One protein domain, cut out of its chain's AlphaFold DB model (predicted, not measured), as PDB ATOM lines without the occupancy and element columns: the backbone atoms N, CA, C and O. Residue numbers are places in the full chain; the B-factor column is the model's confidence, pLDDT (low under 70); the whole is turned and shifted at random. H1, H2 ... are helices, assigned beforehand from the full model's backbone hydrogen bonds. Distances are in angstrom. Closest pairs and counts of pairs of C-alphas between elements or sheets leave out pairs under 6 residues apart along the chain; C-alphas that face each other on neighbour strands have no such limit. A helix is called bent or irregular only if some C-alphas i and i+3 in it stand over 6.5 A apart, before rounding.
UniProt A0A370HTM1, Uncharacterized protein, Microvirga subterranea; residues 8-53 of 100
ATOM      1  N   TRP A   8     119.694 108.814 166.331       84.75
ATOM      2  CA  TRP A   8     119.116 109.531 165.192       84.75
ATOM      3  C   TRP A   8     119.046 111.041 165.411       84.75
ATOM      4  O   TRP A   8     119.344 111.799 164.491       84.75
ATOM      5  N   ALA A   9     118.689 111.481 166.620       84.12
ATOM      6  CA  ALA A   9     118.644 112.905 166.944       84.12
ATOM      7  C   ALA A   9     120.046 113.527 166.898       84.12
ATOM      8  O   ALA A   9     120.227 114.609 166.347       84.12
ATOM      9  N   ASP A  10     121.045 112.813 167.416       86.69
ATOM     10  CA  ASP A  10     122.435 113.267 167.428       86.69
ATOM     11  C   ASP A  10     123.040 113.310 166.008       86.69
ATOM     12  O   ASP A  10     123.774 114.231 165.652       86.69
ATOM     13  N   LEU A  11     122.675 112.354 165.148       84.81
ATOM     14  CA  LEU A  11     123.060 112.331 163.733       84.81
ATOM     15  C   LEU A  11     122.432 113.465 162.920       84.81
ATOM     16  O   LEU A  11     123.136 114.119 162.150       84.81
ATOM     17  N   LEU A  12     121.134 113.724 163.106       85.25
ATOM     18  CA  LEU A  12     120.449 114.845 162.459       85.25
ATOM     19  C   LEU A  12     121.028 116.181 162.919       85.25
ATOM     20  O   LEU A  12     121.278 117.054 162.093       85.25
ATOM     21  N   ASN A  13     121.310 116.321 164.215       85.75
ATOM     22  CA  ASN A  13     121.957 117.513 164.746       85.75
ATOM     23  C   ASN A  13     123.324 117.738 164.075       85.75
ATOM     24  O   ASN A  13     123.586 118.820 163.555       85.75
ATOM     25  N   LYS A  14     124.155 116.691 163.971       83.19
ATOM     26  CA  LYS A  14     125.453 116.756 163.278       83.19
ATOM     27  C   LYS A  14     125.312 117.116 161.800       83.19
ATOM     28  O   LYS A  14     126.084 117.940 161.320       83.19
ATOM     29  N   PHE A  15     124.314 116.572 161.105       83.62
ATOM     30  CA  PHE A  15     124.012 116.931 159.718       83.62
ATOM     31  C   PHE A  15     123.644 118.415 159.579       83.62
ATOM     32  O   PHE A  15     124.227 119.112 158.756       83.62
ATOM     33  N   HIS A  16     122.745 118.921 160.427       79.81
ATOM     34  CA  HIS A  16     122.307 120.319 160.387       79.81
ATOM     35  C   HIS A  16     123.404 121.314 160.778       79.81
ATOM     36  O   HIS A  16     123.429 122.424 160.255       79.81
ATOM     37  N   THR A  17     124.320 120.925 161.667       86.50
ATOM     38  CA  THR A  17     125.474 121.758 162.050       86.50
ATOM     39  C   THR A  17     126.651 121.677 161.073       86.50
ATOM     40  O   THR A  17     127.594 122.459 161.190       86.50
ATOM     41  N   ALA A  18     126.630 120.738 160.123       82.12
ATOM     42  CA  ALA A  18     127.676 120.601 159.115       82.12
ATOM     43  C   ALA A  18     127.546 121.672 158.021       82.12
ATOM     44  O   ALA A  18     126.476 122.239 157.802       82.12
ATOM     45  N   SER A  19     128.639 121.926 157.300       87.25
ATOM     46  CA  SER A  19     128.640 122.860 156.171       87.25
ATOM     47  C   SER A  19     127.748 122.375 155.022       87.25
ATOM     48  O   SER A  19     127.556 121.173 154.831       87.25
ATOM     49  N   GLU A  20     127.239 123.308 154.213       86.81
ATOM     50  CA  GLU A  20     126.320 123.011 153.099       86.81
ATOM     51  C   GLU A  20     126.874 121.952 152.130       86.81
ATOM     52  O   GLU A  20     126.156 121.045 151.712       86.81
ATOM     53  N   LEU A  21     128.179 121.992 151.833       85.69
ATOM     54  CA  LEU A  21     128.841 120.995 150.983       85.69
ATOM     55  C   LEU A  21     128.787 119.583 151.580       85.69
ATOM     56  O   LEU A  21     128.573 118.608 150.858       85.69
ATOM     57  N   VAL A  22     128.966 119.465 152.897       84.88
ATOM     58  CA  VAL A  22     128.900 118.179 153.599       84.88
ATOM     59  C   VAL A  22     127.466 117.662 153.620       84.88
ATOM     60  O   VAL A  22     127.264 116.465 153.422       84.88
ATOM     61  N   GLN A  23     126.475 118.543 153.777       86.19
ATOM     62  CA  GLN A  23     125.060 118.172 153.719       86.19
ATOM     63  C   GLN A  23     124.668 117.619 152.342       86.19
ATOM     64  O   GLN A  23     124.056 116.554 152.256       86.19
ATOM     65  N   VAL A  24     125.072 118.290 151.257       91.81
ATOM     66  CA  VAL A  24     124.813 117.827 149.882       91.81
ATOM     67  C   VAL A  24     125.498 116.488 149.614       91.81
ATOM     68  O   VAL A  24     124.875 115.574 149.072       91.81
ATOM     69  N   LEU A  25     126.761 116.337 150.029       90.25
ATOM     70  CA  LEU A  25     127.481 115.073 149.882       90.25
ATOM     71  C   LEU A  25     126.775 113.945 150.638       90.25
ATOM     72  O   LEU A  25     126.610 112.861 150.085       90.25
ATOM     73  N   TRP A  26     126.320 114.196 151.866       88.50
ATOM     74  CA  TRP A  26     125.560 113.230 152.660       88.50
ATOM     75  C   TRP A  26     124.253 112.815 151.983       88.50
ATOM     76  O   TRP A  26     123.930 111.626 151.949       88.50
ATOM     77  N   LEU A  27     123.538 113.779 151.401       88.88
ATOM     78  CA  LEU A  27     122.266 113.546 150.722       88.88
ATOM     79  C   LEU A  27     122.409 112.607 149.519       88.88
ATOM     80  O   LEU A  27     121.465 111.895 149.198       88.88
ATOM     81  N   ILE A  28     123.576 112.577 148.874       93.06
ATOM     82  CA  ILE A  28     123.863 111.686 147.739       93.06
ATOM     83  C   ILE A  28     124.520 110.388 148.216       93.06
ATOM     84  O   ILE A  28     124.136 109.296 147.790       93.06
ATOM     85  N   ALA A  29     125.497 110.487 149.116       89.38
ATOM     86  CA  ALA A  29     126.286 109.355 149.581       89.38
ATOM     87  C   ALA A  29     125.427 108.319 150.312       89.38
ATOM     88  O   ALA A  29     125.590 107.125 150.066       89.38
ATOM     89  N   VAL A  30     124.489 108.750 151.162       90.75
ATOM     90  CA  VAL A  30     123.631 107.833 151.928       90.75
ATOM     91  C   VAL A  30     122.721 107.002 151.007       90.75
ATOM     92  O   VAL A  30     122.764 105.773 151.108       90.75
ATOM     93  N   PRO A  31     121.957 107.588 150.060       94.19
ATOM     94  CA  PRO A  31     121.180 106.812 149.094       94.19
ATOM     95  C   PRO A  31     122.029 105.912 148.199       94.19
ATOM     96  O   PRO A  31     121.663 104.760 147.976       94.19
ATOM     97  N   VAL A  32     123.170 106.401 147.701       96.50
ATOM     98  CA  VAL A  32     124.069 105.596 146.857       96.50
ATOM     99  C   VAL A  32     124.603 104.396 147.635       96.50
ATOM    100  O   VAL A  32     124.615 103.283 147.110       96.50
ATOM    101  N   MET A  33     124.987 104.588 148.898       95.38
ATOM    102  CA  MET A  33     125.439 103.504 149.765       95.38
ATOM    103  C   MET A  33     124.303 102.511 150.045       95.38
ATOM    104  O   MET A  33     124.516 101.308 149.918       95.38
ATOM    105  N   LEU A  34     123.090 102.985 150.343       96.06
ATOM    106  CA  LEU A  34     121.908 102.133 150.527       96.06
ATOM    107  C   LEU A  34     121.608 101.289 149.284       96.06
ATOM    108  O   LEU A  34     121.391 100.083 149.401       96.06
ATOM    109  N   LEU A  35     121.631 101.899 148.098       96.88
ATOM    110  CA  LEU A  35     121.428 101.197 146.831       96.88
ATOM    111  C   LEU A  35     122.544 100.186 146.569       96.88
ATOM    112  O   LEU A  35     122.253  99.048 146.208       96.88
ATOM    113  N   GLY A  36     123.801 100.564 146.797       95.94
ATOM    114  CA  GLY A  36     124.954  99.684 146.630       95.94
ATOM    115  C   GLY A  36     124.901  98.470 147.558       95.94
ATOM    116  O   GLY A  36     125.075  97.341 147.100       95.94
ATOM    117  N   VAL A  37     124.592  98.679 148.841       96.94
ATOM    118  CA  VAL A  37     124.430  97.601 149.830       96.94
ATOM    119  C   VAL A  37     123.245  96.714 149.465       96.94
ATOM    120  O   VAL A  37     123.388  95.495 149.432       96.94
ATOM    121  N   THR A  38     122.095  97.300 149.128       96.38
ATOM    122  CA  THR A  38     120.901  96.546 148.718       96.38
ATOM    123  C   THR A  38     121.187  95.697 147.485       96.38
ATOM    124  O   THR A  38     120.841  94.517 147.444       96.38
ATOM    125  N   TRP A  39     121.873  96.267 146.497       96.75
ATOM    126  CA  TRP A  39     122.269  95.562 145.288       96.75
ATOM    127  C   TRP A  39     123.259  94.433 145.581       96.75
ATOM    128  O   TRP A  39     123.089  93.326 145.071       96.75
ATOM    129  N   LEU A  40     124.255  94.673 146.438       96.06
ATOM    130  CA  LEU A  40     125.227  93.657 146.842       96.06
ATOM    131  C   LEU A  40     124.550  92.506 147.596       96.06
ATOM    132  O   LEU A  40     124.839  91.343 147.325       96.06
ATOM    133  N   VAL A  41     123.606  92.820 148.485       96.44
ATOM    134  CA  VAL A  41     122.797  91.829 149.203       96.44
ATOM    135  C   VAL A  41     121.937  91.032 148.230       96.44
ATOM    136  O   VAL A  41     121.968  89.807 148.282       96.44
ATOM    137  N   MET A  42     121.219  91.683 147.307       95.25
ATOM    138  CA  MET A  42     120.421  90.991 146.285       95.25
ATOM    139  C   MET A  42     121.285  90.100 145.393       95.25
ATOM    140  O   MET A  42     120.875  88.988 145.057       95.25
ATOM    141  N   ARG A  43     122.485  90.559 145.028       93.56
ATOM    142  CA  ARG A  43     123.449  89.775 144.255       93.56
ATOM    143  C   ARG A  43     123.925  88.556 145.037       93.56
ATOM    144  O   ARG A  43     123.833  87.451 144.519       93.56
ATOM    145  N   GLY A  44     124.337  88.737 146.289       91.88
ATOM    146  CA  GLY A  44     124.732  87.636 147.165       91.88
ATOM    147  C   GLY A  44     123.598  86.633 147.369       91.88
ATOM    148  O   GLY A  44     123.807  85.434 147.223       91.88
ATOM    149  N   LEU A  45     122.371  87.108 147.607       92.06
ATOM    150  CA  LEU A  45     121.186  86.255 147.705       92.06
ATOM    151  C   LEU A  45     120.926  85.485 146.412       92.06
ATOM    152  O   LEU A  45     120.589  84.308 146.473       92.06
ATOM    153  N   ARG A  46     121.076  86.128 145.249       88.44
ATOM    154  CA  ARG A  46     120.926  85.473 143.945       88.44
ATOM    155  C   ARG A  46     121.976  84.387 143.758       88.44
ATOM    156  O   ARG A  46     121.614  83.288 143.355       88.44
ATOM    157  N   ASP A  47     123.232  84.674 144.064       86.88
ATOM    158  CA  ASP A  47     124.339  83.731 143.903       86.88
ATOM    159  C   ASP A  47     124.183  82.541 144.859       86.88
ATOM    160  O   ASP A  47     124.300  81.388 144.446       86.88
ATOM    161  N   ILE A  48     123.787  82.800 146.107       87.00
ATOM    162  CA  ILE A  48     123.445  81.768 147.091       87.00
ATOM    163  C   ILE A  48     122.226  80.957 146.633       87.00
ATOM    164  O   ILE A  48     122.235  79.732 146.718       87.00
ATOM    165  N   ALA A  49     121.177  81.601 146.121       85.88
ATOM    166  CA  ALA A  49     119.994  80.917 145.608       85.88
ATOM    167  C   ALA A  49     120.315  80.065 144.373       85.88
ATOM    168  O   ALA A  49     119.738  78.993 144.215       85.88
ATOM    169  N   LEU A  50     121.232  80.505 143.509       79.12
ATOM    170  CA  LEU A  50     121.727  79.726 142.373       79.12
ATOM    171  C   LEU A  50     122.615  78.561 142.822       79.12
ATOM    172  O   LEU A  50     122.496  77.484 142.255       79.12
ATOM    173  N   ALA A  51     123.439  78.739 143.854       79.31
ATOM    174  CA  ALA A  51     124.238  77.664 144.437       79.31
ATOM    175  C   ALA A  51     123.370  76.626 145.177       79.31
ATOM    176  O   ALA A  51     123.636  75.426 145.118       79.31
ATOM    177  N   MET A  52     122.310  77.076 145.856       76.69
ATOM    178  CA  MET A  52     121.338  76.214 146.540       76.69
ATOM    179  C   MET A  52     120.351  75.551 145.584       76.69
ATOM    180  O   MET A  52     119.848  74.461 145.874       76.69
ATOM    181  N   ARG A  53     120.079  76.167 144.430       70.31
ATOM    182  CA  ARG A  53     119.493  75.452 143.303       70.31
ATOM    183  C   ARG A  53     120.531  74.429 142.872       70.31
ATOM    184  O   ARG A  53     121.381  74.715 142.037       70.31
TER     185      ARG A  53
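What this domain is: This is residues 8 to 53 of the 100 residues of an uncharacterized protein of Microvirga subterranea (UniProt A0A370HTM1). A short helix, H1, and a long, nearly straight one, H2, meet near their ends as a lopsided V, with a tight link at the corner. H2 makes the long axis, and its residues 28 to 52 stick out free. The printed part has 46 residues with two named helices, H1 then H2, and no named strand; the class is all helix. It is extended, with a radius of gyration of the C-alphas of 16.4 A and spans of 50 by 20 by 7 A.

Where its parts are: H1, residues 8 to 17, begins at C-alpha 8 (119.116, 109.531, 165.192) and is 14.1 A long from first to last C-alpha. H2, residues 20 to 52, runs 47.5 A from C-alpha 20 (126.320, 123.011, 153.099) to C-alpha 52 (121.338, 76.214, 146.540). Neither is bent.

How they stand to each other: H1 and H2 only just touch, with 3 pairs of C-alphas within 8 A, and touch only at the corner by their link. H2 does so with residues 22 to 23 alone. The closest C-alphas, of Phe 15 and Gln 23, are 6.2 A apart. The helices run opposite ways at a steep tilt of 41 degrees. Every O i to N i+4 pair is within hydrogen-bond range in H1, and 28 of 29 in H2.

The domain as a whole: The C-alphas farthest apart, of Thr 17 and Arg 53, are 50.3 A apart. The printed part has no cut, and no printed residue is under 70 in pLDDT.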